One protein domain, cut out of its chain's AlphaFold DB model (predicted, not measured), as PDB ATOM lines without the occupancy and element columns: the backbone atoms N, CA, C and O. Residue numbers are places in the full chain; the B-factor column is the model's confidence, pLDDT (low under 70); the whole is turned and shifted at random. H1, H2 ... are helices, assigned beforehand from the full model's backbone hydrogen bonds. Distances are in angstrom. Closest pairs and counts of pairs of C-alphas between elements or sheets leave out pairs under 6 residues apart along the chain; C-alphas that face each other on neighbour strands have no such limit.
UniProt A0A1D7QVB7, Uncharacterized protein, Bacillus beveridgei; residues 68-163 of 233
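Overview. This is residues 68 to 163 of the 233 residues of an uncharacterized protein of Bacillus beveridgei (UniProt A0A1D7QVB7). Three helices, H4, H5 and H6, fold back and forth as two successive hairpins; H3 packs across H4 and lies between that group and H1 and H2, which cross each other. The printed part has 96 residues with six named helices, H1 to H6 in chain order, and no named strand: the class is all helix, mostly crossed. It is compact, with a radius of gyration of the C-alphas of 12.6 A, and rounded, spanning 34 by 27 by 21 A.

Arrangement. H1, residues 68 to 79, touches H2, residues 84 to 90, with residues 73 to 77 alone, at a steep tilt of 66 degrees; the closest C-alphas, of Val 73 and Leu 87, are 6.2 A apart. H3, residues 96 to 107, is the hub, touching four helices. It stands about perpendicular to H2, at 86 degrees, closest at the C-alphas of Ile 90 and Phe 103, 6.2 A. H1 and H3 only just touch, with 3 pairs of C-alphas within 8 A, closest at Thr 69 and Leu 96, 7.1 A. H3 touches H4, residues 115 to 129, at a steep tilt of 48 degrees, opposite ways, with C-alphas of His 104 and Val 119 closest at 5.7 A. H4 and H5, residues 137 to 151, form a helical hairpin at a shallow tilt of 27 degrees; the closest C-alphas, of His 129 and Phe 140, are 6.1 A apart. H5 and H6, residues 153 to 162, form another at 23 degrees, closest at the C-alphas of Leu 148 and Ser 156, 4.8 A. H3 and H6 only just touch, with 3 pairs. H2 and H5 are apart. In the six helices each O i to N i+4 pair is within hydrogen-bond range.

Along the chain. H1 begins at C-alpha 68 (206.323, 211.107, 294.154). H4 measures 21.3 A and H5 20.7 A from first to last C-alpha. H6 ends at C-alpha 162 (193.630, 214.769, 276.747).

Size, cuts and confidence. The C-alphas farthest apart, of Lys 112 and Asp 132, are 35.3 A apart. The printed part has no cut, and no link is long. Residues 68 to 69 are under pLDDT 70.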
ATOM      1  N   ALA A  68     206.921 211.916 295.213       64.50
ATOM      2  CA  ALA A  68     206.323 211.107 294.154       64.50
ATOM      3  C   ALA A  68     205.046 211.713 293.532       64.50
ATOM      4  O   ALA A  68     204.953 211.786 292.308       64.50
ATOM      5  N   THR A  69     204.090 212.204 294.330       68.81
ATOM      6  CA  THR A  69     202.843 212.809 293.820       68.81
ATOM      7  C   THR A  69     203.144 214.096 293.056       68.81
ATOM      8  O   THR A  69     202.644 214.311 291.955       68.81
ATOM      9  N   LEU A  70     204.058 214.917 293.580       74.38
ATOM     10  CA  LEU A  70     204.537 216.118 292.890       74.38
ATOM     11  C   LEU A  70     205.246 215.801 291.567       74.38
ATOM     12  O   LEU A  70     205.130 216.580 290.618       74.38
ATOM     13  N   ALA A  71     206.002 214.703 291.505       79.81
ATOM     14  CA  ALA A  71     206.652 214.251 290.278       79.81
ATOM     15  C   ALA A  71     205.626 213.759 289.245       79.81
ATOM     16  O   ALA A  71     205.755 214.091 288.068       79.81
ATOM     17  N   LEU A  72     204.586 213.046 289.687       87.00
ATOM     18  CA  LEU A  72     203.503 212.578 288.823       87.00
ATOM     19  C   LEU A  72     202.678 213.717 288.252       87.00
ATOM     20  O   LEU A  72     202.445 213.732 287.049       87.00
ATOM     21  N   VAL A  73     202.295 214.691 289.078       88.25
ATOM     22  CA  VAL A  73     201.564 215.874 288.611       88.25
ATOM     23  C   VAL A  73     202.338 216.564 287.496       88.25
ATOM     24  O   VAL A  73     201.791 216.747 286.419       88.25
ATOM     25  N   ARG A  74     203.625 216.871 287.706       84.62
ATOM     26  CA  ARG A  74     204.446 217.537 286.678       84.62
ATOM     27  C   ARG A  74     204.544 216.720 285.399       84.62
ATOM     28  O   ARG A  74     204.371 217.257 284.317       84.62
ATOM     29  N   PHE A  75     204.796 215.423 285.538       89.44
ATOM     30  CA  PHE A  75     204.879 214.540 284.388       89.44
ATOM     31  C   PHE A  75     203.558 214.509 283.600       89.44
ATOM     32  O   PHE A  75     203.567 214.616 282.378       89.44
ATOM     33  N   LEU A  76     202.414 214.419 284.285       92.25
ATOM     34  CA  LEU A  76     201.100 214.451 283.646       92.25
ATOM     35  C   LEU A  76     200.762 215.827 283.053       92.25
ATOM     36  O   LEU A  76     200.076 215.873 282.035       92.25
ATOM     37  N   GLU A  77     201.253 216.929 283.627       90.44
ATOM     38  CA  GLU A  77     201.159 218.264 283.010       90.44
ATOM     39  C   GLU A  77     201.916 218.328 281.677       90.44
ATOM     40  O   GLU A  77     201.450 218.979 280.747       90.44
ATOM     41  N   ASP A  78     203.053 217.637 281.559       87.44
ATOM     42  CA  ASP A  78     203.841 217.634 280.323       87.44
ATOM     43  C   ASP A  78     203.162 216.819 279.209       87.44
ATOM     44  O   ASP A  78     203.241 217.180 278.034       87.44
ATOM     45  N   ILE A  79     202.485 215.719 279.561       91.25
ATOM     46  CA  ILE A  79     201.913 214.776 278.583       91.25
ATOM     47  C   ILE A  79     200.400 214.900 278.382       91.25
ATOM     48  O   ILE A  79     199.832 214.155 277.575       91.25
ATOM     49  N   SER A  80     199.731 215.814 279.090       91.69
ATOM     50  CA  SER A  80     198.285 216.010 278.979       91.69
ATOM     51  C   SER A  80     197.864 217.477 278.928       91.69
ATOM     52  O   SER A  80     198.598 218.380 279.309       91.69
ATOM     53  N   SER A  81     196.638 217.724 278.474       90.06
ATOM     54  CA  SER A  81     196.019 219.051 278.433       90.06
ATOM     55  C   SER A  81     195.481 219.516 279.791       90.06
ATOM     56  O   SER A  81     194.921 220.612 279.894       90.06
ATOM     57  N   TYR A  82     195.611 218.703 280.844       90.38
ATOM     58  CA  TYR A  82     195.112 219.040 282.172       90.38
ATOM     59  C   TYR A  82     196.067 219.976 282.903       90.38
ATOM     60  O   TYR A  82     197.274 219.771 282.961       90.38
ATOM     61  N   SER A  83     195.491 221.001 283.526       88.94
ATOM     62  CA  SER A  83     196.227 221.864 284.444       88.94
ATOM     63  C   SER A  83     196.566 221.135 285.741       88.94
ATOM     64  O   SER A  83     195.801 220.276 286.191       88.94
ATOM     65  N   ARG A  84     197.625 221.581 286.427       86.50
ATOM     66  CA  ARG A  84     197.927 221.172 287.805       86.50
ATOM     67  C   ARG A  84     196.705 221.091 288.715       86.50
ATOM     68  O   ARG A  84     196.520 220.097 289.394       86.50
ATOM     69  N   PHE A  85     195.853 222.115 288.706       88.12
ATOM     70  CA  PHE A  85     194.672 222.151 289.572       88.12
ATOM     71  C   PHE A  85     193.699 220.993 289.292       88.12
ATOM     72  O   PHE A  85     193.089 220.459 290.214       88.12
ATOM     73  N   GLN A  86     193.546 220.601 288.024       90.94
ATOM     74  CA  GLN A  86     192.730 219.444 287.661       90.94
ATOM     75  C   GLN A  86     193.397 218.145 288.110       90.94
ATOM     76  O   GLN A  86     192.721 217.291 288.672       90.94
ATOM     77  N   LEU A  87     194.708 218.014 287.900       91.88
ATOM     78  CA  LEU A  87     195.472 216.832 288.296       91.88
ATOM     79  C   LEU A  87     195.460 216.643 289.816       91.88
ATOM     80  O   LEU A  87     195.085 215.575 290.275       91.88
ATOM     81  N   ASP A  88     195.716 217.694 290.594       86.88
ATOM     82  CA  ASP A  88     195.658 217.673 292.064       86.88
ATOM     83  C   ASP A  88     194.258 217.276 292.593       86.88
ATOM     84  O   ASP A  88     194.115 216.794 293.714       86.88
ATOM     85  N   HIS A  89     193.193 217.477 291.807       87.31
ATOM     86  CA  HIS A  89     191.845 217.012 292.150       87.31
ATOM     87  C   HIS A  89     191.564 215.562 291.759       87.31
ATOM     88  O   HIS A  89     190.714 214.933 292.392       87.31
ATOM     89  N   ILE A  90     192.231 215.050 290.731       90.19
ATOM     90  CA  ILE A  90     192.048 213.686 290.227       90.19
ATOM     91  C   ILE A  90     192.911 212.705 291.017       90.19
ATOM     92  O   ILE A  90     192.421 211.652 291.416       90.19
ATOM     93  N   LEU A  91     194.174 213.060 291.245       89.06
ATOM     94  CA  LEU A  91     195.169 212.219 291.898       89.06
ATOM     95  C   LEU A  91     194.907 212.217 293.409       89.06
ATOM     96  O   LEU A  91     195.153 213.198 294.110       89.06
ATOM     97  N   GLN A  92     194.304 211.132 293.885       81.06
ATOM     98  CA  GLN A  92     193.923 210.908 295.286       81.06
ATOM     99  C   GLN A  92     194.244 209.472 295.735       81.06
ATOM    100  O   GLN A  92     193.764 209.023 296.780       81.06
ATOM    101  N   GLY A  93     194.990 208.734 294.918       75.06
ATOM    102  CA  GLY A  93     195.406 207.365 295.157       75.06
ATOM    103  C   GLY A  93     196.429 207.265 296.281       75.06
ATOM    104  O   GLY A  93     197.060 208.234 296.704       75.06
ATOM    105  N   THR A  94     196.590 206.051 296.790       76.56
ATOM    106  CA  THR A  94     197.568 205.736 297.838       76.56
ATOM    107  C   THR A  94     198.944 205.373 297.272       76.56
ATOM    108  O   THR A  94     199.910 205.267 298.026       76.56
ATOM    109  N   SER A  95     199.046 205.203 295.950       83.88
ATOM    110  CA  SER A  95     200.268 204.879 295.208       83.88
ATOM    111  C   SER A  95     200.246 205.500 293.806       83.88
ATOM    112  O   SER A  95     199.177 205.817 293.287       83.88
ATOM    113  N   LEU A  96     201.417 205.610 293.161       83.50
ATOM    114  CA  LEU A  96     201.536 206.118 291.786       83.50
ATOM    115  C   LEU A  96     200.741 205.288 290.768       83.50
ATOM    116  O   LEU A  96     200.186 205.838 289.819       83.50
ATOM    117  N   GLU A  97     200.701 203.966 290.942       87.00
ATOM    118  CA  GLU A  97     199.946 203.080 290.055       87.00
ATOM    119  C   GLU A  97     198.439 203.302 290.199       87.00
ATOM    120  O   GLU A  97     197.730 203.422 289.199       87.00
ATOM    121  N   GLU A  98     197.959 203.420 291.438       88.69
ATOM    122  CA  GLU A  98     196.558 203.730 291.710       88.69
ATOM    123  C   GLU A  98     196.182 205.116 291.170       88.69
ATOM    124  O   GLU A  98     195.143 205.259 290.529       88.69
ATOM    125  N   ASP A  99     197.047 206.114 291.348       91.19
ATOM    126  CA  ASP A  99     196.860 207.463 290.811       91.19
ATOM    127  C   ASP A  99     196.774 207.483 289.279       91.19
ATOM    128  O   ASP A  99     195.885 208.124 288.714       91.19
ATOM    129  N   LEU A 100     197.643 206.740 288.588       92.75
ATOM    130  CA  LEU A 100     197.573 206.589 287.131       92.75
ATOM    131  C   LEU A 100     196.295 205.876 286.687       92.75
ATOM    132  O   LEU A 100     195.680 206.259 285.689       92.75
ATOM    133  N   TYR A 101     195.874 204.850 287.424       93.69
ATOM    134  CA  TYR A 101     194.626 204.154 287.140       93.69
ATOM    135  C   TYR A 101     193.418 205.091 287.306       93.69
ATOM    136  O   TYR A 101     192.575 205.159 286.408       93.69
ATOM    137  N   ILE A 102     193.361 205.863 288.398       94.00
ATOM    138  CA  ILE A 102     192.318 206.871 288.654       94.00
ATOM    139  C   ILE A 102     192.323 207.944 287.562       94.00
ATOM    140  O   ILE A 102     191.262 208.311 287.052       94.00
ATOM    141  N   PHE A 103     193.504 208.413 287.156       95.81
ATOM    142  CA  PHE A 103     193.648 209.367 286.062       95.81
ATOM    143  C   PHE A 103     193.028 208.836 284.766       95.81
ATOM    144  O   PHE A 103     192.178 209.504 284.170       95.81
ATOM    145  N   HIS A 104     193.359 207.607 284.362       96.19
ATOM    146  CA  HIS A 104     192.751 206.985 283.186       96.19
ATOM    147  C   HIS A 104     191.240 206.745 283.356       96.19
ATOM    148  O   HIS A 104     190.482 206.939 282.403       96.19
ATOM    149  N   GLU A 105     190.757 206.378 284.548       95.31
ATOM    150  CA  GLU A 105     189.314 206.281 284.806       95.31
ATOM    151  C   GLU A 105     188.593 207.617 284.610       95.31
ATOM    152  O   GLU A 105     187.503 207.632 284.025       95.31
ATOM    153  N   GLU A 106     189.182 208.727 285.060       95.44
ATOM    154  CA  GLU A 106     188.577 210.051 284.911       95.44
ATOM    155  C   GLU A 106     188.521 210.474 283.439       95.44
ATOM    156  O   GLU A 106     187.472 210.941 282.988       95.44
ATOM    157  N   ILE A 107     189.583 210.225 282.659       94.81
ATOM    158  CA  ILE A 107     189.607 210.490 281.205       94.81
ATOM    159  C   ILE A 107     188.432 209.804 280.498       94.81
ATOM    160  O   ILE A 107     187.776 210.396 279.637       94.81
ATOM    161  N   PHE A 108     188.127 208.562 280.879       95.69
ATOM    162  CA  PHE A 108     187.108 207.746 280.215       95.69
ATOM    163  C   PHE A 108     185.768 207.676 280.959       95.69
ATOM    164  O   PHE A 108     184.902 206.874 280.604       95.69
ATOM    165  N   LYS A 109     185.532 208.525 281.965       91.31
ATOM    166  CA  LYS A 109     184.331 208.493 282.824       91.31
ATOM    167  C   LYS A 109     183.002 208.620 282.073       91.31
ATOM    168  O   LYS A 109     181.985 208.119 282.552       91.31
ATOM    169  N   GLY A 110     183.009 209.266 280.907       86.12
ATOM    170  CA  GLY A 110     181.837 209.450 280.041       86.12
ATOM    171  C   GLY A 110     181.631 208.376 278.966       86.12
ATOM    172  O   GLY A 110     180.555 208.342 278.374       86.12
ATOM    173  N   VAL A 111     182.618 207.505 278.737       91.69
ATOM    174  CA  VAL A 111     182.592 206.488 277.673       91.69
ATOM    175  C   VAL A 111     181.667 205.338 278.078       91.69
ATOM    176  O   VAL A 111     181.807 204.765 279.160       91.69
ATOM    177  N   LYS A 112     180.694 205.000 277.219       83.56
ATOM    178  CA  LYS A 112     179.613 204.041 277.534       83.56
ATOM    179  C   LYS A 112     179.978 202.582 277.277       83.56
ATOM    180  O   LYS A 112     179.293 201.682 277.764       83.56
ATOM    181  N   GLU A 113     181.001 202.342 276.471       85.38
ATOM    182  CA  GLU A 113     181.543 201.030 276.149       85.38
ATOM    183  C   GLU A 113     182.196 200.386 277.382       85.38
ATOM    184  O   GLU A 113     182.102 200.893 278.497       85.38
ATOM    185  N   ARG A 114     182.836 199.218 277.225       86.31
ATOM    186  CA  ARG A 114     183.495 198.507 278.338       86.31
ATOM    187  C   ARG A 114     184.707 199.297 278.858       86.31
ATOM    188  O   ARG A 114     185.844 198.930 278.572       86.31
ATOM    189  N   ARG A 115     184.449 200.353 279.639       89.12
ATOM    190  CA  ARG A 115     185.427 201.300 280.192       89.12
ATOM    191  C   ARG A 115     186.556 200.596 280.930       89.12
ATOM    192  O   ARG A 115     187.701 200.947 280.708       89.12
ATOM    193  N   GLY A 116     186.244 199.567 281.721       91.69
ATOM    194  CA  GLY A 116     187.262 198.784 282.431       91.69
ATOM    195  C   GLY A 116     188.335 198.214 281.498       91.69
ATOM    196  O   GLY A 116     189.512 198.396 281.757       91.69
ATOM    197  N   ILE A 117     187.944 197.653 280.344       94.31
ATOM    198  CA  ILE A 117     188.900 197.119 279.355       94.31
ATOM    199  C   ILE A 117     189.752 198.239 278.748       94.31
ATOM    200  O   ILE A 117     190.936 198.045 278.495       94.31
ATOM    201  N   ILE A 118     189.150 199.406 278.497       96.00
ATOM    202  CA  ILE A 118     189.863 200.564 277.946       96.00
ATOM    203  C   ILE A 118     190.903 201.063 278.949       96.00
ATOM    204  O   ILE A 118     192.068 201.186 278.590       96.00
ATOM    205  N   VAL A 119     190.493 201.290 280.198       96.44
ATOM    206  CA  VAL A 119     191.368 201.754 281.280       96.44
ATOM    207  C   VAL A 119     192.497 200.753 281.512       96.44
ATOM    208  O   VAL A 119     193.657 201.137 281.440       96.44
ATOM    209  N   GLU A 120     192.190 199.463 281.679       95.44
ATOM    210  CA  GLU A 120     193.204 198.409 281.839       95.44
ATOM    211  C   GLU A 120     194.201 198.391 280.675       95.44
ATOM    212  O   GLU A 120     195.412 198.299 280.887       95.44
ATOM    213  N   LYS A 121     193.716 198.510 279.432       96.44
ATOM    214  CA  LYS A 121     194.581 198.499 278.250       96.44
ATOM    215  C   LYS A 121     195.475 199.733 278.186       96.44
ATOM    216  O   LYS A 121     196.664 199.581 277.922       96.44
ATOM    217  N   VAL A 122     194.926 200.924 278.413       96.81
ATOM    218  CA  VAL A 122     195.673 202.191 278.377       96.81
ATOM    219  C   VAL A 122     196.722 202.207 279.487       96.81
ATOM    220  O   VAL A 122     197.893 202.425 279.195       96.81
ATOM    221  N   THR A 123     196.340 201.866 280.720       96.00
ATOM    222  CA  THR A 123     197.259 201.748 281.864       96.00
ATOM    223  C   THR A 123     198.359 200.719 281.601       96.00
ATOM    224  O   THR A 123     199.534 200.995 281.819       96.00
ATOM    225  N   SER A 124     198.022 199.549 281.053       95.94
ATOM    226  CA  SER A 124     199.026 198.535 280.708       95.94
ATOM    227  C   SER A 124     200.009 199.026 279.638       95.94
ATOM    228  O   SER A 124     201.211 198.801 279.761       95.94
ATOM    229  N   VAL A 125     199.522 199.708 278.596       96.88
ATOM    230  CA  VAL A 125     200.389 200.271 277.548       96.88
ATOM    231  C   VAL A 125     201.243 201.410 278.101       96.88
ATOM    232  O   VAL A 125     202.393 201.525 277.695       96.88
ATOM    233  N   PHE A 126     200.733 202.203 279.046       95.44
ATOM    234  CA  PHE A 126     201.508 203.227 279.745       95.44
ATOM    235  C   PHE A 126     202.740 202.607 280.416       95.44
ATOM    236  O   PHE A 126     203.866 202.960 280.076       95.44
ATOM    237  N   PHE A 127     202.550 201.600 281.272       92.56
ATOM    238  CA  PHE A 127     203.667 200.949 281.966       92.56
ATOM    239  C   PHE A 127     204.639 200.229 281.027       92.56
ATOM    240  O   PHE A 127     205.827 200.178 281.303       92.56
ATOM    241  N   GLN A 128     204.175 199.728 279.878       94.62
ATOM    242  CA  GLN A 128     205.063 199.141 278.864       94.62
ATOM    243  C   GLN A 128     206.017 200.147 278.206       94.62
ATOM    244  O   GLN A 128     207.014 199.725 277.625       94.62
ATOM    245  N   HIS A 129     205.689 201.440 278.232       93.88
ATOM    246  CA  HIS A 129     206.500 202.514 277.640       93.88
ATOM    247  C   HIS A 129     207.209 203.361 278.694       93.88
ATOM    248  O   HIS A 129     207.926 204.297 278.348       93.88
ATOM    249  N   PHE A 130     207.031 203.015 279.967       89.75
ATOM    250  CA  PHE A 130     207.786 203.566 281.071       89.75
ATOM    251  C   PHE A 130     208.944 202.626 281.408       89.75
ATOM    252  O   PHE A 130     208.722 201.459 281.723       89.75
ATOM    253  N   HIS A 131     210.178 203.112 281.346       84.00
ATOM    254  CA  HIS A 131     211.362 202.308 281.642       84.00
ATOM    255  C   HIS A 131     212.492 203.187 282.179       84.00
ATOM    256  O   HIS A 131     212.807 204.213 281.591       84.00
ATOM    257  N   ASP A 132     213.104 202.802 283.301       80.44
ATOM    258  CA  ASP A 132     214.290 203.463 283.876       80.44
ATOM    259  C   ASP A 132     214.184 205.002 284.020       80.44
ATOM    260  O   ASP A 132     215.153 205.733 283.809       80.44
ATOM    261  N   GLY A 133     213.000 205.517 284.376       80.00
ATOM    262  CA  GLY A 133     212.756 206.962 284.494       80.00
ATOM    263  C   GLY A 133     212.608 207.689 283.151       80.00
ATOM    264  O   GLY A 133     212.668 208.917 283.103       80.00
ATOM    265  N   LEU A 134     212.408 206.947 282.065       84.69
ATOM    266  CA  LEU A 134     212.106 207.441 280.728       84.69
ATOM    267  C   LEU A 134     210.700 207.007 280.311       84.69
ATOM    268  O   LEU A 134     210.246 205.909 280.640       84.69
ATOM    269  N   PHE A 135     210.020 207.863 279.550       90.44
ATOM    270  CA  PHE A 135     208.701 207.570 279.003       90.44
ATOM    271  C   PHE A 135     208.622 207.848 277.501       90.44
ATOM    272  O   PHE A 135     208.772 208.991 277.055       90.44
ATOM    273  N   ASP A 136     208.326 206.812 276.711       92.56
ATOM    274  CA  ASP A 136     208.150 206.924 275.258       92.56
ATOM    275  C   ASP A 136     206.750 207.451 274.892       92.56
ATOM    276  O   ASP A 136     205.909 206.717 274.358       92.56
ATOM    277  N   MET A 137     206.485 208.738 275.146       93.31
ATOM    278  CA  MET A 137     205.153 209.337 274.942       93.31
ATOM    279  C   MET A 137     204.619 209.156 273.519       93.31
ATOM    280  O   MET A 137     203.463 208.783 273.328       93.31
ATOM    281  N   HIS A 138     205.470 209.352 272.511       92.88
ATOM    282  CA  HIS A 138     205.090 209.163 271.113       92.88
ATOM    283  C   HIS A 138     204.603 207.729 270.836       92.88
ATOM    284  O   HIS A 138     203.550 207.533 270.231       92.88
ATOM    285  N   LEU A 139     205.340 206.713 271.302       93.62
ATOM    286  CA  LEU A 139     204.985 205.308 271.077       93.62
ATOM    287  C   LEU A 139     203.741 204.900 271.868       93.62
ATOM    288  O   LEU A 139     202.879 204.200 271.329       93.62
ATOM    289  N   PHE A 140     203.635 205.359 273.118       96.25
ATOM    290  CA  PHE A 140     202.439 205.205 273.938       96.25
ATOM    291  C   PHE A 140     201.212 205.772 273.215       96.25
ATOM    292  O   PHE A 140     200.224 205.055 273.027       96.25
ATOM    293  N   TYR A 141     201.303 207.017 272.740       96.06
ATOM    294  CA  TYR A 141     200.197 207.724 272.107       96.06
ATOM    295  C   TYR A 141     199.647 206.973 270.899       96.06
ATOM    296  O   TYR A 141     198.454 206.669 270.846       96.06
ATOM    297  N   TRP A 142     200.512 206.616 269.947       95.44
ATOM    298  CA  TRP A 142     200.073 205.965 268.713       95.44
ATOM    299  C   TRP A 142     199.535 204.556 268.947       95.44
ATOM    300  O   TRP A 142     198.523 204.196 268.348       95.44
ATOM    301  N   LYS A 143     200.136 203.777 269.857       96.69
ATOM    302  CA  LYS A 143     199.628 202.436 270.194       96.69
ATOM    303  C   LYS A 143     198.260 202.480 270.865       96.69
ATOM    304  O   LYS A 143     197.414 201.630 270.588       96.69
ATOM    305  N   VAL A 144     198.038 203.440 271.765       97.38
ATOM    306  CA  VAL A 144     196.729 203.611 272.405       97.38
ATOM    307  C   VAL A 144     195.709 204.110 271.387       97.38
ATOM    308  O   VAL A 144     194.622 203.541 271.306       97.38
ATOM    309  N   LYS A 145     196.060 205.110 270.571       96.06
ATOM    310  CA  LYS A 145     195.181 205.637 269.524       96.06
ATOM    311  C   LYS A 145     194.738 204.543 268.548       96.06
ATOM    312  O   LYS A 145     193.537 204.406 268.344       96.06
ATOM    313  N   GLU A 146     195.664 203.734 268.026       96.06
ATOM    314  CA  GLU A 146     195.360 202.607 267.124       96.06
ATOM    315  C   GLU A 146     194.358 201.636 267.765       96.06
ATOM    316  O   GLU A 146     193.317 201.325 267.188       96.06
ATOM    317  N   PHE A 147     194.616 201.224 269.011       96.50
ATOM    318  CA  PHE A 147     193.694 200.366 269.752       96.50
ATOM    319  C   PHE A 147     192.302 201.000 269.912       96.50
ATOM    320  O   PHE A 147     191.288 200.324 269.721       96.50
ATOM    321  N   LEU A 148     192.229 202.281 270.278       96.44
ATOM    322  CA  LEU A 148     190.959 202.961 270.526       96.44
ATOM    323  C   LEU A 148     190.185 203.243 269.238       96.44
ATOM    324  O   LEU A 148     188.961 203.164 269.256       96.44
ATOM    325  N   GLU A 149     190.847 203.538 268.121       94.94
ATOM    326  CA  GLU A 149     190.179 203.731 266.828       94.94
ATOM    327  C   GLU A 149     189.415 202.478 266.382       94.94
ATOM    328  O   GLU A 149     188.286 202.591 265.889       94.94
ATOM    329  N   ASP A 150     189.986 201.300 266.640       92.44
ATOM    330  CA  ASP A 150     189.351 200.009 266.371       92.44
ATOM    331  C   ASP A 150     188.279 199.649 267.410       92.44
ATOM    332  O   ASP A 150     187.256 199.041 267.078       92.44
ATOM    333  N   TYR A 151     188.502 200.006 268.678       94.44
ATOM    334  CA  TYR A 151     187.679 199.544 269.795       94.44
ATOM    335  C   TYR A 151     186.507 200.475 270.147       94.44
ATOM    336  O   TYR A 151     185.388 200.008 270.369       94.44
ATOM    337  N   SER A 152     186.746 201.787 270.229       95.06
ATOM    338  CA  SER A 152     185.746 202.813 270.558       95.06
ATOM    339  C   SER A 152     186.174 204.189 270.040       95.06
ATOM    340  O   SER A 152     187.064 204.843 270.587       95.06
ATOM    341  N   LYS A 153     185.456 204.687 269.025       92.69
ATOM    342  CA  LYS A 153     185.676 206.039 268.485       92.69
ATOM    343  C   LYS A 153     185.487 207.131 269.535       92.69
ATOM    344  O   LYS A 153     186.230 208.103 269.517       92.69
ATOM    345  N   GLU A 154     184.518 206.972 270.438       94.75
ATOM    346  CA  GLU A 154     184.282 207.931 271.523       94.75
ATOM    347  C   GLU A 154     185.492 207.997 272.464       94.75
ATOM    348  O   GLU A 154     185.981 209.086 272.764       94.75
ATOM    349  N   ALA A 155     186.029 206.841 272.863       95.38
ATOM    350  CA  ALA A 155     187.239 206.780 273.674       95.38
ATOM    351  C   ALA A 155     188.460 207.337 272.932       95.38
ATOM    352  O   ALA A 155     189.244 208.067 273.529       95.38
ATOM    353  N   SER A 156     188.600 207.045 271.635       95.19
ATOM    354  CA  SER A 156     189.681 207.590 270.807       95.19
ATOM    355  C   SER A 156     189.639 209.118 270.753       95.19
ATOM    356  O   SER A 156     190.668 209.761 270.953       95.19
ATOM    357  N   SER A 157     188.457 209.717 270.566       93.25
ATOM    358  CA  SER A 157     188.303 211.176 270.612       93.25
ATOM    359  C   SER A 157     188.674 211.745 271.981       93.25
ATOM    360  O   SER A 157     189.435 212.703 272.046       93.25
ATOM    361  N   ARG A 158     188.219 211.129 273.081       93.50
ATOM    362  CA  ARG A 158     188.586 211.570 274.440       93.50
ATOM    363  C   ARG A 158     190.075 211.462 274.729       93.50
ATOM    364  O   ARG A 158     190.640 212.353 275.347       93.50
ATOM    365  N   PHE A 159     190.711 210.393 274.268       95.12
ATOM    366  CA  PHE A 159     192.148 210.210 274.408       95.12
ATOM    367  C   PHE A 159     192.929 211.319 273.691       95.12
ATOM    368  O   PHE A 159     193.826 211.909 274.286       95.12
ATOM    369  N   GLN A 160     192.538 211.644 272.455       93.25
ATOM    370  CA  GLN A 160     193.162 212.701 271.652       93.25
ATOM    371  C   GLN A 160     192.904 214.114 272.207       93.25
ATOM    372  O   GLN A 160     193.728 214.994 272.001       93.25
ATOM    373  N   GLU A 161     191.797 214.340 272.926       91.75
ATOM    374  CA  GLU A 161     191.524 215.606 273.633       91.75
ATOM    375  C   GLU A 161     192.422 215.811 274.869       91.75
ATOM    376  O   GLU A 161     192.646 216.947 275.300       91.75
ATOM    377  N   VAL A 162     192.894 214.719 275.479       92.69
ATOM    378  CA  VAL A 162     193.630 214.769 276.747       92.69
ATOM    379  C   VAL A 162     195.130 214.643 276.545       92.69
ATOM    380  O   VAL A 162     195.860 215.463 277.084       92.69
ATOM    381  N   PHE A 163     195.611 213.642 275.814       93.94
ATOM    382  CA  PHE A 163     197.047 213.390 275.692       93.94
ATOM    383  C   PHE A 163     197.678 214.151 274.528       93.94
ATOM    384  O   PHE A 163     197.056 214.329 273.480       93.94
TER     385      PHE A 163